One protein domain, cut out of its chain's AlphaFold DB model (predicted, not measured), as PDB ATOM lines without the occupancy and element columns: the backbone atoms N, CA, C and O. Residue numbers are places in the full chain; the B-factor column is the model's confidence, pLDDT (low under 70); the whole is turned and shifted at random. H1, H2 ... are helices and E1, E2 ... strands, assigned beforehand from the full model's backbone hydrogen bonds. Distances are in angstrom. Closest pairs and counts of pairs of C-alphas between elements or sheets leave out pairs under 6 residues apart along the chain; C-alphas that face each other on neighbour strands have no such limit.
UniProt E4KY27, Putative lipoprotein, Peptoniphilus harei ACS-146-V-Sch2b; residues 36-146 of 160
ATOM      1  N   GLU A  36     -57.451 -34.859  -4.537       96.69
ATOM      2  CA  GLU A  36     -56.678 -33.889  -3.748       96.69
ATOM      3  C   GLU A  36     -55.217 -34.309  -3.525       96.69
ATOM      4  O   GLU A  36     -54.309 -33.521  -3.773       96.69
ATOM      5  N   ARG A  37     -54.967 -35.567  -3.127       97.56
ATOM      6  CA  ARG A  37     -53.601 -36.076  -2.889       97.56
ATOM      7  C   ARG A  37     -52.786 -36.183  -4.175       97.56
ATOM      8  O   ARG A  37     -51.567 -36.022  -4.156       97.56
ATOM      9  N   GLY A  38     -53.442 -36.537  -5.277       97.94
ATOM     10  CA  GLY A  38     -52.818 -36.590  -6.593       97.94
ATOM     11  C   GLY A  38     -52.402 -35.200  -7.060       97.94
ATOM     12  O   GLY A  38     -51.258 -35.023  -7.480       97.94
ATOM     13  N   LEU A  39     -53.294 -34.218  -6.905       97.88
ATOM     14  CA  LEU A  39     -53.015 -32.815  -7.193       97.88
ATOM     15  C   LEU A  39     -51.890 -32.267  -6.319       97.88
ATOM     16  O   LEU A  39     -50.943 -31.718  -6.865       97.88
ATOM     17  N   GLU A  40     -51.944 -32.474  -5.003       97.75
ATOM     18  CA  GLU A  40     -50.906 -32.021  -4.068       97.75
ATOM     19  C   GLU A  40     -49.527 -32.525  -4.506       97.75
ATOM     20  O   GLU A  40     -48.560 -31.769  -4.597       97.75
ATOM     21  N   LYS A  41     -49.453 -33.810  -4.869       97.62
ATOM     22  CA  LYS A  41     -48.222 -34.430  -5.350       97.62
ATOM     23  C   LYS A  41     -47.751 -33.844  -6.682       97.62
ATOM     24  O   LYS A  41     -46.554 -33.604  -6.826       97.62
ATOM     25  N   LEU A  42     -48.648 -33.662  -7.653       98.12
ATOM     26  CA  LEU A  42     -48.312 -33.104  -8.964       98.12
ATOM     27  C   LEU A  42     -47.834 -31.654  -8.830       98.12
ATOM     28  O   LEU A  42     -46.726 -31.336  -9.251       98.12
ATOM     29  N   ILE A  43     -48.648 -30.806  -8.204       97.94
ATOM     30  CA  ILE A  43     -48.393 -29.375  -8.023       97.94
ATOM     31  C   ILE A  43     -47.129 -29.150  -7.192       97.94
ATOM     32  O   ILE A  43     -46.281 -28.355  -7.587       97.94
ATOM     33  N   GLY A  44     -46.917 -29.921  -6.123       97.06
ATOM     34  CA  GLY A  44     -45.685 -29.863  -5.332       97.06
ATOM     35  C   GLY A  44     -44.428 -30.377  -6.050       97.06
ATOM     36  O   GLY A  44     -43.323 -30.159  -5.560       97.06
ATOM     37  N   SER A  45     -44.569 -31.058  -7.194       96.62
ATOM     38  CA  SER A  45     -43.442 -31.579  -7.985       96.62
ATOM     39  C   SER A  45     -43.097 -30.724  -9.208       96.62
ATOM     40  O   SER A  45     -42.080 -30.982  -9.856       96.62
ATOM     41  N   ILE A  46     -43.928 -29.737  -9.552       96.12
ATOM     42  CA  ILE A  46     -43.647 -28.783 -10.627       96.12
ATOM     43  C   ILE A  46     -42.524 -27.836 -10.179       96.12
ATOM     44  O   ILE A  46     -42.463 -27.414  -9.025       96.12
ATOM     45  N   ASP A  47     -41.619 -27.506 -11.102       92.94
ATOM     46  CA  ASP A  47     -40.614 -26.470 -10.880       92.94
ATOM     47  C   ASP A  47     -41.255 -25.097 -11.107       92.94
ATOM     48  O   ASP A  47     -41.532 -24.700 -12.240       92.94
ATOM     49  N   TRP A  48     -41.540 -24.401 -10.011       91.94
ATOM     50  CA  TRP A  48     -42.229 -23.110 -10.031       91.94
ATOM     51  C   TRP A  48     -41.308 -21.922 -10.295       91.94
ATOM     52  O   TRP A  48     -41.805 -20.821 -10.524       91.94
ATOM     53  N   ARG A  49     -39.986 -22.132 -10.303       90.12
ATOM     54  CA  ARG A  49     -39.017 -21.045 -10.459       90.12
ATOM     55  C   ARG A  49     -39.248 -20.266 -11.765       90.12
ATOM     56  O   ARG A  49     -39.549 -20.868 -12.798       90.12
ATOM     57  N   PRO A  50     -39.079 -18.937 -11.740       86.62
ATOM     58  CA  PRO A  50     -38.545 -18.146 -10.623       86.62
ATOM     59  C   PRO A  50     -39.580 -17.769  -9.546       86.62
ATOM     60  O   PRO A  50     -39.230 -17.131  -8.562       86.62
ATOM     61  N   TYR A  51     -40.836 -18.192  -9.690       88.62
ATOM     62  CA  TYR A  51     -41.864 -17.991  -8.675       88.62
ATOM     63  C   TYR A  51     -41.755 -18.991  -7.525       88.62
ATOM     64  O   TYR A  51     -41.199 -20.090  -7.651       88.62
ATOM     65  N   LYS A  52     -42.381 -18.639  -6.403       91.50
ATOM     66  CA  LYS A  52     -42.690 -19.576  -5.324       91.50
ATOM     67  C   LYS A  52     -44.161 -19.944  -5.381       91.50
ATOM     68  O   LYS A  52     -45.024 -19.076  -5.489       91.50
ATOM     69  N   LEU A  53     -44.439 -21.241  -5.292       94.62
ATOM     70  CA  LEU A  53     -45.793 -21.733  -5.078       94.62
ATOM     71  C   LEU A  53     -46.224 -21.410  -3.646       94.62
ATOM     72  O   LEU A  53     -45.607 -21.891  -2.697       94.62
ATOM     73  N   GLU A  54     -47.300 -20.643  -3.509       95.94
ATOM     74  CA  GLU A  54     -47.897 -20.312  -2.213       95.94
ATOM     75  C   GLU A  54     -49.058 -21.243  -1.874       95.94
ATOM     76  O   GLU A  54     -49.166 -21.730  -0.752       95.94
ATOM     77  N   ASP A  55     -49.951 -21.465  -2.839       96.88
ATOM     78  CA  ASP A  55     -51.160 -22.265  -2.656       96.88
ATOM     79  C   ASP A  55     -51.743 -22.678  -4.016       96.88
ATOM     80  O   ASP A  55     -51.370 -22.135  -5.061       96.88
ATOM     81  N   TYR A  56     -52.701 -23.599  -4.010       97.38
ATOM     82  CA  TYR A  56     -53.537 -23.884  -5.171       97.38
ATOM     83  C   TYR A  56     -54.979 -24.176  -4.761       97.38
ATOM     84  O   TYR A  56     -55.268 -24.672  -3.674       97.38
ATOM     85  N   LYS A  57     -55.913 -23.903  -5.671       97.44
ATOM     86  CA  LYS A  57     -57.336 -24.117  -5.436       97.44
ATOM     87  C   LYS A  57     -58.041 -24.615  -6.684       97.44
ATOM     88  O   LYS A  57     -57.889 -24.067  -7.771       97.44
ATOM     89  N   VAL A  58     -58.888 -25.621  -6.503       97.25
ATOM     90  CA  VAL A  58     -59.820 -26.071  -7.539       97.25
ATOM     91  C   VAL A  58     -61.080 -25.214  -7.479       97.25
ATOM     92  O   VAL A  58     -61.698 -25.062  -6.420       97.25
ATOM     93  N   LYS A  59     -61.487 -24.660  -8.620       94.38
ATOM     94  CA  LYS A  59     -62.728 -23.895  -8.755       94.38
ATOM     95  C   LYS A  59     -63.427 -24.300 -10.042       94.38
ATOM     96  O   LYS A  59     -63.000 -23.948 -11.135       94.38
ATOM     97  N   ASN A  60     -64.532 -25.028  -9.902       91.00
ATOM     98  CA  ASN A  60     -65.191 -25.702 -11.022       91.00
ATOM     99  C   ASN A  60     -64.192 -26.616 -11.756       91.00
ATOM    100  O   ASN A  60     -63.664 -27.537 -11.143       91.00
ATOM    101  N   LYS A  61     -63.929 -26.352 -13.040       92.38
ATOM    102  CA  LYS A  61     -62.959 -27.081 -13.867       92.38
ATOM    103  C   LYS A  61     -61.645 -26.323 -14.076       92.38
ATOM    104  O   LYS A  61     -60.846 -26.700 -14.931       92.38
ATOM    105  N   SER A  62     -61.422 -25.268 -13.302       95.25
ATOM    106  CA  SER A  62     -60.225 -24.441 -13.384       95.25
ATOM    107  C   SER A  62     -59.343 -24.684 -12.159       95.25
ATOM    108  O   SER A  62     -59.842 -24.905 -11.047       95.25
ATOM    109  N   LEU A  63     -58.028 -24.632 -12.362       97.56
ATOM    110  CA  LEU A  63     -57.043 -24.674 -11.289       97.56
ATOM    111  C   LEU A  63     -56.454 -23.273 -11.090       97.56
ATOM    112  O   LEU A  63     -55.785 -22.742 -11.972       97.56
ATOM    113  N   GLU A  64     -56.723 -22.666  -9.938       97.75
ATOM    114  CA  GLU A  64     -56.118 -21.402  -9.521       97.75
ATOM    115  C   GLU A  64     -54.803 -21.716  -8.788       97.75
ATOM    116  O   GLU A  64     -54.805 -22.415  -7.776       97.75
ATOM    117  N   ILE A  65     -53.681 -21.215  -9.294       97.44
ATOM    118  CA  ILE A  65     -52.347 -21.355  -8.711       97.44
ATOM    119  C   ILE A  65     -51.932 -20.004  -8.145       97.44
ATOM    120  O   ILE A  65     -51.837 -19.018  -8.877       97.44
ATOM    121  N   LYS A  66     -51.662 -19.952  -6.843       96.19
ATOM    122  CA  LYS A  66     -51.173 -18.744  -6.192       96.19
ATOM    123  C   LYS A  66     -49.652 -18.753  -6.160       96.19
ATOM    124  O   LYS A  66     -49.044 -19.679  -5.622       96.19
ATOM    125  N   LEU A  67     -49.061 -17.704  -6.712       93.69
ATOM    126  CA  LEU A  67     -47.623 -17.518  -6.814       93.69
ATOM    127  C   LEU A  67     -47.195 -16.259  -6.058       93.69
ATOM    128  O   LEU A  67     -47.958 -15.297  -5.950       93.69
ATOM    129  N   SER A  68     -45.971 -16.278  -5.542       89.44
ATOM    130  CA  SER A  68     -45.277 -15.084  -5.072       89.44
ATOM    131  C   SER A  68     -43.960 -14.905  -5.823       89.44
ATOM    132  O   SER A  68     -43.297 -15.878  -6.202       89.44
ATOM    133  N   ASP A  69     -43.609 -13.647  -6.061       76.12
ATOM    134  CA  ASP A  69     -42.432 -13.280  -6.835       76.12
ATOM    135  C   ASP A  69     -41.144 -13.445  -6.031       76.12
ATOM    136  O   ASP A  69     -41.071 -13.190  -4.823       76.12
ATOM    137  N   GLU A  70     -40.084 -13.813  -6.743       68.19
ATOM    138  CA  GLU A  70     -38.730 -13.429  -6.371       68.19
ATOM    139  C   GLU A  70     -38.378 -12.127  -7.118       68.19
ATOM    140  O   GLU A  70     -38.819 -11.940  -8.251       68.19
ATOM    141  N   PRO A  71     -37.640 -11.182  -6.509       61.34
ATOM    142  CA  PRO A  71     -37.307  -9.922  -7.175       61.34
ATOM    143  C   PRO A  71     -36.514 -10.151  -8.478       61.34
ATOM    144  O   PRO A  71     -35.671 -11.044  -8.539       61.34
ATOM    145  N   ASP A  72     -36.755  -9.294  -9.479       71.56
ATOM    146  CA  ASP A  72     -36.042  -9.204 -10.772       71.56
ATOM    147  C   ASP A  72     -36.340 -10.290 -11.838       71.56
ATOM    148  O   ASP A  72     -35.486 -10.606 -12.671       71.56
ATOM    149  N   ILE A  73     -37.566 -10.824 -11.891       76.19
ATOM    150  CA  ILE A  73     -37.978 -11.778 -12.940       76.19
ATOM    151  C   ILE A  73     -38.148 -11.082 -14.298       76.19
ATOM    152  O   ILE A  73     -38.887 -10.104 -14.437       76.19
ATOM    153  N   SER A  74     -37.513 -11.621 -15.343       83.12
ATOM    154  CA  SER A  74     -37.735 -11.129 -16.706       83.12
ATOM    155  C   SER A  74     -39.111 -11.546 -17.239       83.12
ATOM    156  O   SER A  74     -39.589 -12.653 -16.987       83.12
ATOM    157  N   LYS A  75     -39.735 -10.682 -18.048       82.81
ATOM    158  CA  LYS A  75     -41.023 -10.971 -18.702       82.81
ATOM    159  C   LYS A  75     -41.001 -12.281 -19.504       82.81
ATOM    160  O   LYS A  75     -41.971 -13.032 -19.484       82.81
ATOM    161  N   ASP A  76     -39.892 -12.550 -20.187       83.88
ATOM    162  CA  ASP A  76     -39.700 -13.744 -21.014       83.88
ATOM    163  C   ASP A  76     -39.645 -15.022 -20.170       83.88
ATOM    164  O   ASP A  76     -40.260 -16.029 -20.517       83.88
ATOM    165  N   GLU A  77     -38.940 -14.974 -19.039       84.88
ATOM    166  CA  GLU A  77     -38.838 -16.094 -18.103       84.88
ATOM    167  C   GLU A  77     -40.169 -16.359 -17.397       84.88
ATOM    168  O   GLU A  77     -40.610 -17.506 -17.339       84.88
ATOM    169  N   SER A  78     -40.854 -15.299 -16.956       84.62
ATOM    170  CA  SER A  78     -42.216 -15.381 -16.420       84.62
ATOM    171  C   SER A  78     -43.160 -16.076 -17.401       84.62
ATOM    172  O   SER A  78     -43.835 -17.048 -17.048       84.62
ATOM    173  N   PHE A  79     -43.159 -15.620 -18.657       86.62
ATOM    174  CA  PHE A  79     -44.008 -16.175 -19.699       86.62
ATOM    175  C   PHE A  79     -43.678 -17.646 -19.971       86.62
ATOM    176  O   PHE A  79     -44.572 -18.491 -20.011       86.62
ATOM    177  N   LYS A  80     -42.387 -17.968 -20.111       89.62
ATOM    178  CA  LYS A  80     -41.904 -19.336 -20.316       89.62
ATOM    179  C   LYS A  80     -42.370 -20.274 -19.207       89.62
ATOM    180  O   LYS A  80     -42.956 -21.316 -19.498       89.62
ATOM    181  N   THR A  81     -42.119 -19.914 -17.951       90.25
ATOM    182  CA  THR A  81     -42.499 -20.734 -16.797       90.25
ATOM    183  C   THR A  81     -44.015 -20.905 -16.731       90.25
ATOM    184  O   THR A  81     -44.495 -22.033 -16.607       90.25
ATOM    185  N   GLY A  82     -44.779 -19.818 -16.885       92.12
ATOM    186  CA  GLY A  82     -46.242 -19.854 -16.857       92.12
ATOM    187  C   GLY A  82     -46.846 -20.737 -17.955       92.12
ATOM    188  O   GLY A  82     -47.723 -21.561 -17.677       92.12
ATOM    189  N   PHE A  83     -46.339 -20.624 -19.186       93.88
ATOM    190  CA  PHE A  83     -46.793 -21.434 -20.315       93.88
ATOM    191  C   PHE A  83     -46.476 -22.920 -20.111       93.88
ATOM    192  O   PHE A  83     -47.376 -23.757 -20.187       93.88
ATOM    193  N   ILE A  84     -45.220 -23.263 -19.794       95.56
ATOM    194  CA  ILE A  84     -44.792 -24.659 -19.611       95.56
ATOM    195  C   ILE A  84     -45.577 -25.327 -18.481       95.56
ATOM    196  O   ILE A  84     -46.110 -26.422 -18.667       95.56
ATOM    197  N   ASN A  85     -45.682 -24.672 -17.324       96.69
ATOM    198  CA  ASN A  85     -46.389 -25.235 -16.174       96.69
ATOM    199  C   ASN A  85     -47.888 -25.384 -16.459       96.69
ATOM    200  O   ASN A  85     -48.496 -26.384 -16.075       96.69
ATOM    201  N   GLY A  86     -48.458 -24.456 -17.225       97.44
ATOM    202  CA  GLY A  86     -49.847 -24.517 -17.657       97.44
ATOM    203  C   GLY A  86     -50.111 -25.706 -18.568       97.44
ATOM    204  O   GLY A  86     -51.020 -26.493 -18.316       97.44
ATOM    205  N   VAL A  87     -49.259 -25.900 -19.576       98.06
ATOM    206  CA  VAL A  87     -49.308 -27.062 -20.473       98.06
ATOM    207  C   VAL A  87     -49.167 -28.370 -19.690       98.06
ATOM    208  O   VAL A  87     -49.949 -29.296 -19.908       98.06
ATOM    209  N   ILE A  88     -48.229 -28.450 -18.738       98.31
ATOM    210  CA  ILE A  88     -48.069 -29.625 -17.866       98.31
ATOM    211  C   ILE A  88     -49.380 -29.938 -17.141       98.31
ATOM    212  O   ILE A  88     -49.836 -31.083 -17.175       98.31
ATOM    213  N   ILE A  89     -50.004 -28.938 -16.514       98.38
ATOM    214  CA  ILE A  89     -51.251 -29.116 -15.765       98.38
ATOM    215  C   ILE A  89     -52.393 -29.536 -16.699       98.38
ATOM    216  O   ILE A  89     -53.092 -30.504 -16.399       98.38
ATOM    217  N   LEU A  90     -52.557 -28.885 -17.852       98.44
ATOM    218  CA  LEU A  90     -53.613 -29.206 -18.818       98.44
ATOM    219  C   LEU A  90     -53.479 -30.626 -19.396       98.44
ATOM    220  O   LEU A  90     -54.491 -31.273 -19.689       98.44
ATOM    221  N   ILE A  91     -52.249 -31.133 -19.549       98.44
ATOM    222  CA  ILE A  91     -51.980 -32.507 -19.995       98.44
ATOM    223  C   ILE A  91     -52.223 -33.510 -18.854       98.44
ATOM    224  O   ILE A  91     -52.889 -34.532 -19.047       98.44
ATOM    225  N   LEU A  92     -51.674 -33.248 -17.668       98.56
ATOM    226  CA  LEU A  92     -51.649 -34.214 -16.565       98.56
ATOM    227  C   LEU A  92     -52.896 -34.188 -15.677       98.56
ATOM    228  O   LEU A  92     -53.001 -35.020 -14.777       98.56
ATOM    229  N   THR A  93     -53.845 -33.293 -15.947       98.00
ATOM    230  CA  THR A  93     -55.131 -33.212 -15.247       98.00
ATOM    231  C   THR A  93     -56.319 -33.173 -16.218       98.00
ATOM    232  O   THR A  93     -56.170 -33.216 -17.449       98.00
ATOM    233  N   ASP A  94     -57.528 -33.122 -15.663       96.94
ATOM    234  CA  ASP A  94     -58.776 -32.831 -16.368       96.94
ATOM    235  C   ASP A  94     -59.200 -31.353 -16.257       96.94
ATOM    236  O   ASP A  94     -60.335 -31.023 -16.605       96.94
ATOM    237  N   ALA A  95     -58.291 -30.457 -15.849       97.50
ATOM    238  CA  ALA A  95     -58.532 -29.019 -15.880       97.50
ATOM    239  C   ALA A  95     -58.819 -28.522 -17.307       97.50
ATOM    240  O   ALA A  95     -58.213 -28.965 -18.292       97.50
ATOM    241  N   GLU A  96     -59.755 -27.582 -17.411       96.62
ATOM    242  CA  GLU A  96     -60.032 -26.833 -18.640       96.62
ATOM    243  C   GLU A  96     -59.160 -25.576 -18.725       96.62
ATOM    244  O   GLU A  96     -58.748 -25.188 -19.817       96.62
ATOM    245  N   GLU A  97     -58.819 -25.003 -17.570       97.06
ATOM    246  CA  GLU A  97     -58.116 -23.732 -17.443       97.06
ATOM    247  C   GLU A  97     -57.153 -23.742 -16.252       97.06
ATOM    248  O   GLU A  97     -57.420 -24.361 -15.215       97.06
ATOM    249  N   VAL A  98     -56.074 -22.975 -16.372       97.88
ATOM    250  CA  VAL A  98     -55.134 -22.682 -15.291       97.88
ATOM    251  C   VAL A  98     -55.016 -21.172 -15.149       97.88
ATOM    252  O   VAL A  98     -54.689 -20.472 -16.107       97.88
ATOM    253  N   TRP A  99     -55.273 -20.676 -13.943       96.94
ATOM    254  CA  TRP A  99     -55.185 -19.261 -13.596       96.94
ATOM    255  C   TRP A  99     -54.032 -19.053 -12.628       96.94
ATOM    256  O   TRP A  99     -53.982 -19.709 -11.591       96.94
ATOM    257  N   TYR A 100     -53.136 -18.118 -12.925       94.31
ATOM    258  CA  TYR A 100     -52.072 -17.715 -12.012       94.31
ATOM    259  C   TYR A 100     -52.468 -16.430 -11.292       94.31
ATOM    260  O   TYR A 100     -52.867 -15.446 -11.917       94.31
ATOM    261  N   ILE A 101     -52.370 -16.450  -9.965       92.94
ATOM    262  CA  ILE A 101     -52.750 -15.349  -9.083       92.94
ATOM    263  C   ILE A 101     -51.515 -14.914  -8.301       92.94
ATOM    264  O   ILE A 101     -50.926 -15.711  -7.576       92.94
ATOM    265  N   GLY A 102     -51.153 -13.644  -8.415       87.50
ATOM    266  CA  GLY A 102     -49.971 -13.063  -7.790       87.50
ATOM    267  C   GLY A 102     -49.838 -11.595  -8.178       87.50
ATOM    268  O   GLY A 102     -50.556 -11.117  -9.063       87.50
ATOM    269  N   GLU A 103     -48.956 -10.878  -7.493       79.94
ATOM    270  CA  GLU A 103     -48.538  -9.539  -7.923       79.94
ATOM    271  C   GLU A 103     -47.567  -9.678  -9.109       79.94
ATOM    272  O   GLU A 103     -46.906 -10.699  -9.232       79.94
ATOM    273  N   ASP A 104     -47.558  -8.700 -10.019       73.69
ATOM    274  CA  ASP A 104     -46.579  -8.576 -11.116       73.69
ATOM    275  C   ASP A 104     -46.391  -9.794 -12.056       73.69
ATOM    276  O   ASP A 104     -45.409  -9.905 -12.794       73.69
ATOM    277  N   LEU A 105     -47.399 -10.668 -12.150       78.25
ATOM    278  CA  LEU A 105     -47.400 -11.776 -13.105       78.25
ATOM    279  C   LEU A 105     -47.536 -11.285 -14.556       78.25
ATOM    280  O   LEU A 105     -48.549 -10.698 -14.942       78.25
ATOM    281  N   TYR A 106     -46.559 -11.618 -15.406       77.19
ATOM    282  CA  TYR A 106     -46.638 -11.369 -16.853       77.19
ATOM    283  C   TYR A 106     -47.411 -12.449 -17.629       77.19
ATOM    284  O   TYR A 106     -47.681 -12.273 -18.820       77.19
ATOM    285  N   PHE A 107     -47.781 -13.544 -16.961       82.06
ATOM    286  CA  PHE A 107     -48.615 -14.620 -17.486       82.06
ATOM    287  C   PHE A 107     -49.629 -15.048 -16.426       82.06
ATOM    288  O   PHE A 107     -49.251 -15.522 -15.358       82.06
ATOM    289  N   SER A 108     -50.916 -14.864 -16.707       87.31
ATOM    290  CA  SER A 108     -51.980 -15.022 -15.707       87.31
ATOM    291  C   SER A 108     -52.983 -16.124 -16.031       87.31
ATOM    292  O   SER A 108     -53.765 -16.503 -15.162       87.31
ATOM    293  N   PHE A 109     -52.979 -16.650 -17.257       91.62
ATOM    294  CA  PHE A 109     -54.009 -17.577 -17.707       91.62
ATOM    295  C   PHE A 109     -53.555 -18.434 -18.884       91.62
ATOM    296  O   PHE A 109     -52.858 -17.955 -19.778       91.62
ATOM    297  N   ILE A 110     -54.019 -19.681 -18.902       94.94
ATOM    298  CA  ILE A 110     -53.944 -20.574 -20.054       94.94
ATOM    299  C   ILE A 110     -55.072 -21.596 -20.017       94.94
ATOM    300  O   ILE A 110     -55.342 -22.222 -18.991       94.94
ATOM    301  N   ASP A 111     -55.689 -21.807 -21.169       96.12
ATOM    302  CA  ASP A 111     -56.630 -22.889 -21.419       96.12
ATOM    303  C   ASP A 111     -56.106 -23.814 -22.525       96.12
ATOM    304  O   ASP A 111     -55.014 -23.634 -23.077       96.12
ATOM    305  N   LYS A 112     -56.886 -24.848 -22.841       94.75
ATOM    306  CA  LYS A 112     -56.529 -25.793 -23.902       94.75
ATOM    307  C   LYS A 112     -56.449 -25.157 -25.286       94.75
ATOM    308  O   LYS A 112     -55.634 -25.614 -26.081       94.75
ATOM    309  N   GLU A 113     -57.291 -24.177 -25.603       94.19
ATOM    310  CA  GLU A 113     -57.314 -23.548 -26.928       94.19
ATOM    311  C   GLU A 113     -56.037 -22.734 -27.136       94.19
ATOM    312  O   GLU A 113     -55.288 -22.995 -28.079       94.19
ATOM    313  N   TYR A 114     -55.715 -21.881 -26.165       92.88
ATOM    314  CA  TYR A 114     -54.490 -21.097 -26.120       92.88
ATOM    315  C   TYR A 114     -53.235 -21.977 -26.130       92.88
ATOM    316  O   TYR A 114     -52.262 -21.669 -26.812       92.88
ATOM    317  N   ALA A 115     -53.233 -23.098 -25.399       95.00
ATOM    318  CA  ALA A 115     -52.120 -24.046 -25.429       95.00
ATOM    319  C   ALA A 115     -51.989 -24.745 -26.793       95.00
ATOM    320  O   ALA A 115     -50.881 -24.969 -27.280       95.00
ATOM    321  N   ASN A 116     -53.111 -25.112 -27.415       95.62
ATOM    322  CA  ASN A 116     -53.126 -25.874 -28.656       95.62
ATOM    323  C   ASN A 116     -52.593 -25.086 -29.855       95.62
ATOM    324  O   ASN A 116     -51.996 -25.702 -30.733       95.62
ATOM    325  N   GLU A 117     -52.785 -23.770 -29.918       92.06
ATOM    326  CA  GLU A 117     -52.292 -22.942 -31.028       92.06
ATOM    327  C   GLU A 117     -50.778 -23.110 -31.289       92.06
ATOM    328  O   GLU A 117     -50.410 -23.618 -32.358       92.06
ATOM    329  N   PRO A 118     -49.878 -22.787 -30.338       89.69
ATOM    330  CA  PRO A 118     -48.443 -22.962 -30.533       89.69
ATOM    331  C   PRO A 118     -48.037 -24.439 -30.616       89.69
ATOM    332  O   PRO A 118     -47.118 -24.773 -31.367       89.69
ATOM    333  N   LEU A 119     -48.719 -25.342 -29.894       93.50
ATOM    334  CA  LEU A 119     -48.404 -26.773 -29.935       93.50
ATOM    335  C   LEU A 119     -48.660 -27.378 -31.320       93.50
ATOM    336  O   LEU A 119     -47.819 -28.114 -31.841       93.50
ATOM    337  N   LYS A 120     -49.779 -27.018 -31.956       94.00
ATOM    338  CA  LYS A 120     -50.086 -27.410 -33.335       94.00
ATOM    339  C   LYS A 120     -49.098 -26.810 -34.311       94.00
ATOM    340  O   LYS A 120     -48.582 -27.534 -35.157       94.00
ATOM    341  N   PHE A 121     -48.854 -25.506 -34.196       87.44
ATOM    342  CA  PHE A 121     -48.002 -24.783 -35.129       87.44
ATOM    343  C   PHE A 121     -46.580 -25.357 -35.160       87.44
ATOM    344  O   PHE A 121     -46.049 -25.620 -36.236       87.44
ATOM    345  N   LYS A 122     -45.988 -25.614 -33.988       89.56
ATOM    346  CA  LYS A 122     -44.604 -26.094 -33.890       89.56
ATOM    347  C   LYS A 122     -44.443 -27.605 -33.952       89.56
ATOM    348  O   LYS A 122     -43.492 -28.096 -34.550       89.56
ATOM    349  N   TYR A 123     -45.335 -28.342 -33.294       92.31
ATOM    350  CA  TYR A 123     -45.155 -29.774 -33.045       92.31
ATOM    351  C   TYR A 123     -46.202 -30.648 -33.743       92.31
ATOM    352  O   TYR A 123     -46.092 -31.874 -33.713       92.31
ATOM    353  N   GLY A 124     -47.225 -30.049 -34.362       93.69
ATOM    354  CA  GLY A 124     -48.276 -30.771 -35.084       93.69
ATOM    355  C   GLY A 124     -49.190 -31.623 -34.197       93.69
ATOM    356  O   GLY A 124     -49.858 -32.519 -34.709       93.69
ATOM    357  N   LYS A 125     -49.210 -31.377 -32.881       96.44
ATOM    358  CA  LYS A 125     -49.988 -32.132 -31.885       96.44
ATOM    359  C   LYS A 125     -50.734 -31.193 -30.946       96.44
ATOM    360  O   LYS A 125     -50.323 -30.056 -30.740       96.44
ATOM    361  N   GLU A 126     -51.801 -31.699 -30.342       97.25
ATOM    362  CA  GLU A 126     -52.597 -30.993 -29.337       97.25
ATOM    363  C   GLU A 126     -52.321 -31.508 -27.921       97.25
ATOM    364  O   GLU A 126     -51.796 -32.607 -27.735       97.25
ATOM    365  N   VAL A 127     -52.749 -30.754 -26.905       97.19
ATOM    366  CA  VAL A 127     -52.715 -31.142 -25.483       97.19
ATOM    367  C   VAL A 127     -53.189 -32.586 -25.279       97.19
ATOM    368  O   VAL A 127     -52.517 -33.368 -24.605       97.19
ATOM    369  N   ASP A 128     -54.316 -32.971 -25.884       97.19
ATOM    370  CA  ASP A 128     -54.905 -34.302 -25.703       97.19
ATOM    371  C   ASP A 128     -54.097 -35.432 -26.370       97.19
ATOM    372  O   ASP A 128     -54.228 -36.592 -25.973       97.19
ATOM    373  N   ASP A 129     -53.217 -35.132 -27.330       97.75
ATOM    374  CA  ASP A 129     -52.295 -36.124 -27.890       97.75
ATOM    375  C   ASP A 129     -51.187 -36.471 -26.898       97.75
ATOM    376  O   ASP A 129     -50.890 -37.649 -26.681       97.75
ATOM    377  N   TYR A 130     -50.659 -35.466 -26.200       97.75
ATOM    378  CA  TYR A 130     -49.641 -35.654 -25.166       97.75
ATOM    379  C   TYR A 130     -50.172 -36.377 -23.919       97.75
ATOM    380  O   TYR A 130     -49.398 -36.949 -23.155       97.75
ATOM    381  N   LYS A 131     -51.498 -36.458 -23.733       96.38
ATOM    382  CA  LYS A 131     -52.122 -37.252 -22.655       96.38
ATOM    383  C   LYS A 131     -51.981 -38.762 -22.824       96.38
ATOM    384  O   LYS A 131     -52.319 -39.489 -21.880       96.38
ATOM    385  N   LYS A 132     -51.605 -39.222 -24.021       96.31
ATOM    386  CA  LYS A 132     -51.646 -40.634 -24.434       96.31
ATOM    387  C   LYS A 132     -50.302 -41.339 -24.257       96.31
ATOM    388  O   LYS A 132     -50.286 -42.558 -24.102       96.31
ATOM    389  N   SER A 133     -49.192 -40.599 -24.269       96.44
ATOM    390  CA  SER A 133     -47.841 -41.162 -24.245       96.44
ATOM    391  C   SER A 133     -46.921 -40.388 -23.309       96.44
ATOM    392  O   SER A 133     -46.753 -39.177 -23.436       96.44
ATOM    393  N   LYS A 134     -46.268 -41.124 -22.401       97.12
ATOM    394  CA  LYS A 134     -45.216 -40.584 -21.530       97.12
ATOM    395  C   LYS A 134     -44.050 -40.027 -22.344       97.12
ATOM    396  O   LYS A 134     -43.524 -38.980 -22.000       97.12
ATOM    397  N   GLU A 135     -43.647 -40.743 -23.390       96.75
ATOM    398  CA  GLU A 135     -42.517 -40.361 -24.238       96.75
ATOM    399  C   GLU A 135     -42.797 -39.042 -24.961       96.75
ATOM    400  O   GLU A 135     -41.978 -38.132 -24.911       96.75
ATOM    401  N   ASP A 136     -43.988 -38.900 -25.549       97.00
ATOM    402  CA  ASP A 136     -44.379 -37.655 -26.215       97.00
ATOM    403  C   ASP A 136     -44.440 -36.481 -25.232       97.00
ATOM    404  O   ASP A 136     -43.989 -35.386 -25.557       97.00
ATOM    405  N   PHE A 137     -44.985 -36.704 -24.032       98.00
ATOM    406  CA  PHE A 137     -45.016 -35.692 -22.980       98.00
ATOM    407  C   PHE A 137     -43.606 -35.266 -22.557       98.00
ATOM    408  O   PHE A 137     -43.314 -34.074 -22.523       98.00
ATOM    409  N   ASP A 138     -42.720 -36.219 -22.260       96.81
ATOM    410  CA  ASP A 138     -41.362 -35.912 -21.809       96.81
ATOM    411  C   ASP A 138     -40.582 -35.146 -22.890       96.81
ATOM    412  O   ASP A 138     -39.962 -34.123 -22.590       96.81
ATOM    413  N   ASN A 139     -40.702 -35.570 -24.154       96.38
ATOM    414  CA  ASN A 139     -40.087 -34.902 -25.301       96.38
ATOM    415  C   ASN A 139     -40.622 -33.475 -25.495       96.38
ATOM    416  O   ASN A 139     -39.850 -32.566 -25.814       96.38
ATOM    417  N   LEU A 140     -41.925 -33.255 -25.282       96.69
ATOM    418  CA  LEU A 140     -42.518 -31.920 -25.336       96.69
ATOM    419  C   LEU A 140     -41.933 -31.023 -24.247       96.69
ATOM    420  O   LEU A 140     -41.495 -29.916 -24.542       96.69
ATOM    421  N   ILE A 141     -41.914 -31.483 -22.994       95.75
ATOM    422  CA  ILE A 141     -41.422 -30.666 -21.878       95.75
ATOM    423  C   ILE A 141     -39.936 -30.345 -22.046       95.75
ATOM    424  O   ILE A 141     -39.521 -29.221 -21.760       95.75
ATOM    425  N   GLU A 142     -39.133 -31.289 -22.535       94.50
ATOM    426  CA  GLU A 142     -37.730 -31.030 -22.863       94.50
ATOM    427  C   GLU A 142     -37.585 -29.992 -23.985       94.50
ATOM    428  O   GLU A 142     -36.817 -29.038 -23.841       94.50
ATOM    429  N   SER A 143     -38.371 -30.123 -25.057       92.06
ATOM    430  CA  SER A 143     -38.379 -29.166 -26.170       92.06
ATOM    431  C   SER A 143     -38.749 -27.764 -25.690       92.06
ATOM    432  O   SER A 143     -37.954 -26.839 -25.838       92.06
ATOM    433  N   LEU A 144     -39.885 -27.618 -25.001       92.81
ATOM    434  CA  LEU A 144     -40.357 -26.335 -24.479       92.81
ATOM    435  C   LEU A 144     -39.355 -25.691 -23.507       92.81
ATOM    436  O   LEU A 144     -39.189 -24.474 -23.519       92.81
ATOM    437  N   LYS A 145     -38.649 -26.474 -22.679       90.50
ATOM    438  CA  LYS A 145     -37.599 -25.948 -21.787       90.50
ATOM    439  C   LYS A 145     -36.387 -25.416 -22.547       90.50
ATOM    440  O   LYS A 145     -35.755 -24.474 -22.068       90.50
ATOM    441  N   ASN A 146     -36.071 -25.975 -23.708       88.44
ATOM    442  CA  ASN A 146     -34.943 -25.545 -24.534       88.44
ATOM    443  C   ASN A 146     -35.307 -24.419 -25.516       88.44
ATOM    444  O   ASN A 146     -34.415 -23.788 -26.084       88.44
TER     445      ASN A 146
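This is residues 36 to 146 of the 160 residues of the protein "Putative lipoprotein" of Peptoniphilus harei ACS-146-V-Sch2b (UniProt E4KY27). A strongly twisted sheet of four strands forms one layer, and over one of its faces the long helix H2 runs slantwise in the middle of the domain, with the short H1 on the same face over the edge strand E1. H5 packs on part of H2 and runs the opposite way, H3 follows straight on from the other edge strand, E4, and little H4 packs on H2 and H3. The printed part has 111 residues, with five named helices and four named strands in the order H1 E1 E2 H2 E3 E4 H3 H4 H5; the class is mixed, helices and strands. The sheet is mixed too, in the order E1, E2, E3, E4. The whole is compact and rounded, with a radius of gyration of the C-alphas of 13.4 A and spans of 36 by 31 by 22 A.

Start at H1, residues 36 to 43, which is on the sheet at a height of 10.3 A, only just over E1, residues 52 to 59, alone: 6 of its C-alphas fall on E1 and 2 on E2, residues 62 to 68. E1 and E2 form an antiparallel hairpin; look at N 57 and O 64, 2.8 A apart. Next comes H2, residues 75 to 92, the hub, touching three helices. With E2 and E3, residues 97 to 101, it makes a strand-helix-strand unit, two parallel neighbour strands with a helix between, and its crossover is right-handed; N 65 and O 99 are 2.8 A apart. E3 and E4, residues 109 to 111, form another antiparallel hairpin, with N 98 and O 110 at 2.8 A. H2 lies over E3 and E4 at a height of 8.0 A; its closest C-alphas to E3 are those of Gly 86 and Val 98, 6.1 A. H1 and H2 on one face make two layers, helices over a sheet. H3, residues 112 to 123, only grazes the sheet with residues 112 to 115, and only just touches H2, with 3 pairs of C-alphas within 8 A, the closest Val 87 and Ala 115 at 6.4 A, about perpendicular at 78 degrees. H4, residues 127 to 130, touches H2, closest at the C-alphas of Ile 91 and Val 127, 5.7 A. H5, residues 134 to 146, touches H2 with its residues 141 to 145 alone, closest at the C-alphas of Ile 84 and Leu 144, 6.8 A, a shallow tilt of 5 degrees, opposite ways. H1 and H5 are apart. Every O i to N i+4 pair is within hydrogen-bond range in H1, H2 and H5; in H3 7 of 8 are, and H4 is too short for such a pair.

Find C-alpha 36 at (-56.678, -33.889, -3.748), where H1, residues 36 to 43, begins. E1, residues 52 to 59, is 20.8 A long, and E2, residues 62 to 68, 19.5 A. H2 runs 25.6 A from C-alpha 75 at (-41.023, -10.971, -18.702) to C-alpha 92. E3, residues 97 to 101, spans 13.0 A, E4, residues 109 to 111, 7.0 A, and H3, residues 112 to 123, 15.1 A. After H4, residues 127 to 130, H5 runs 18.5 A to C-alpha 146 at (-34.943, -25.545, -24.534).

The two C-alphas farthest apart are those of Pro 71 and Lys 132, 38.0 A. The printed part has no cut, and no link is long. The mean pLDDT of the printed part is 92.5; look for low confidence at residues 70 to 71, which are under 70.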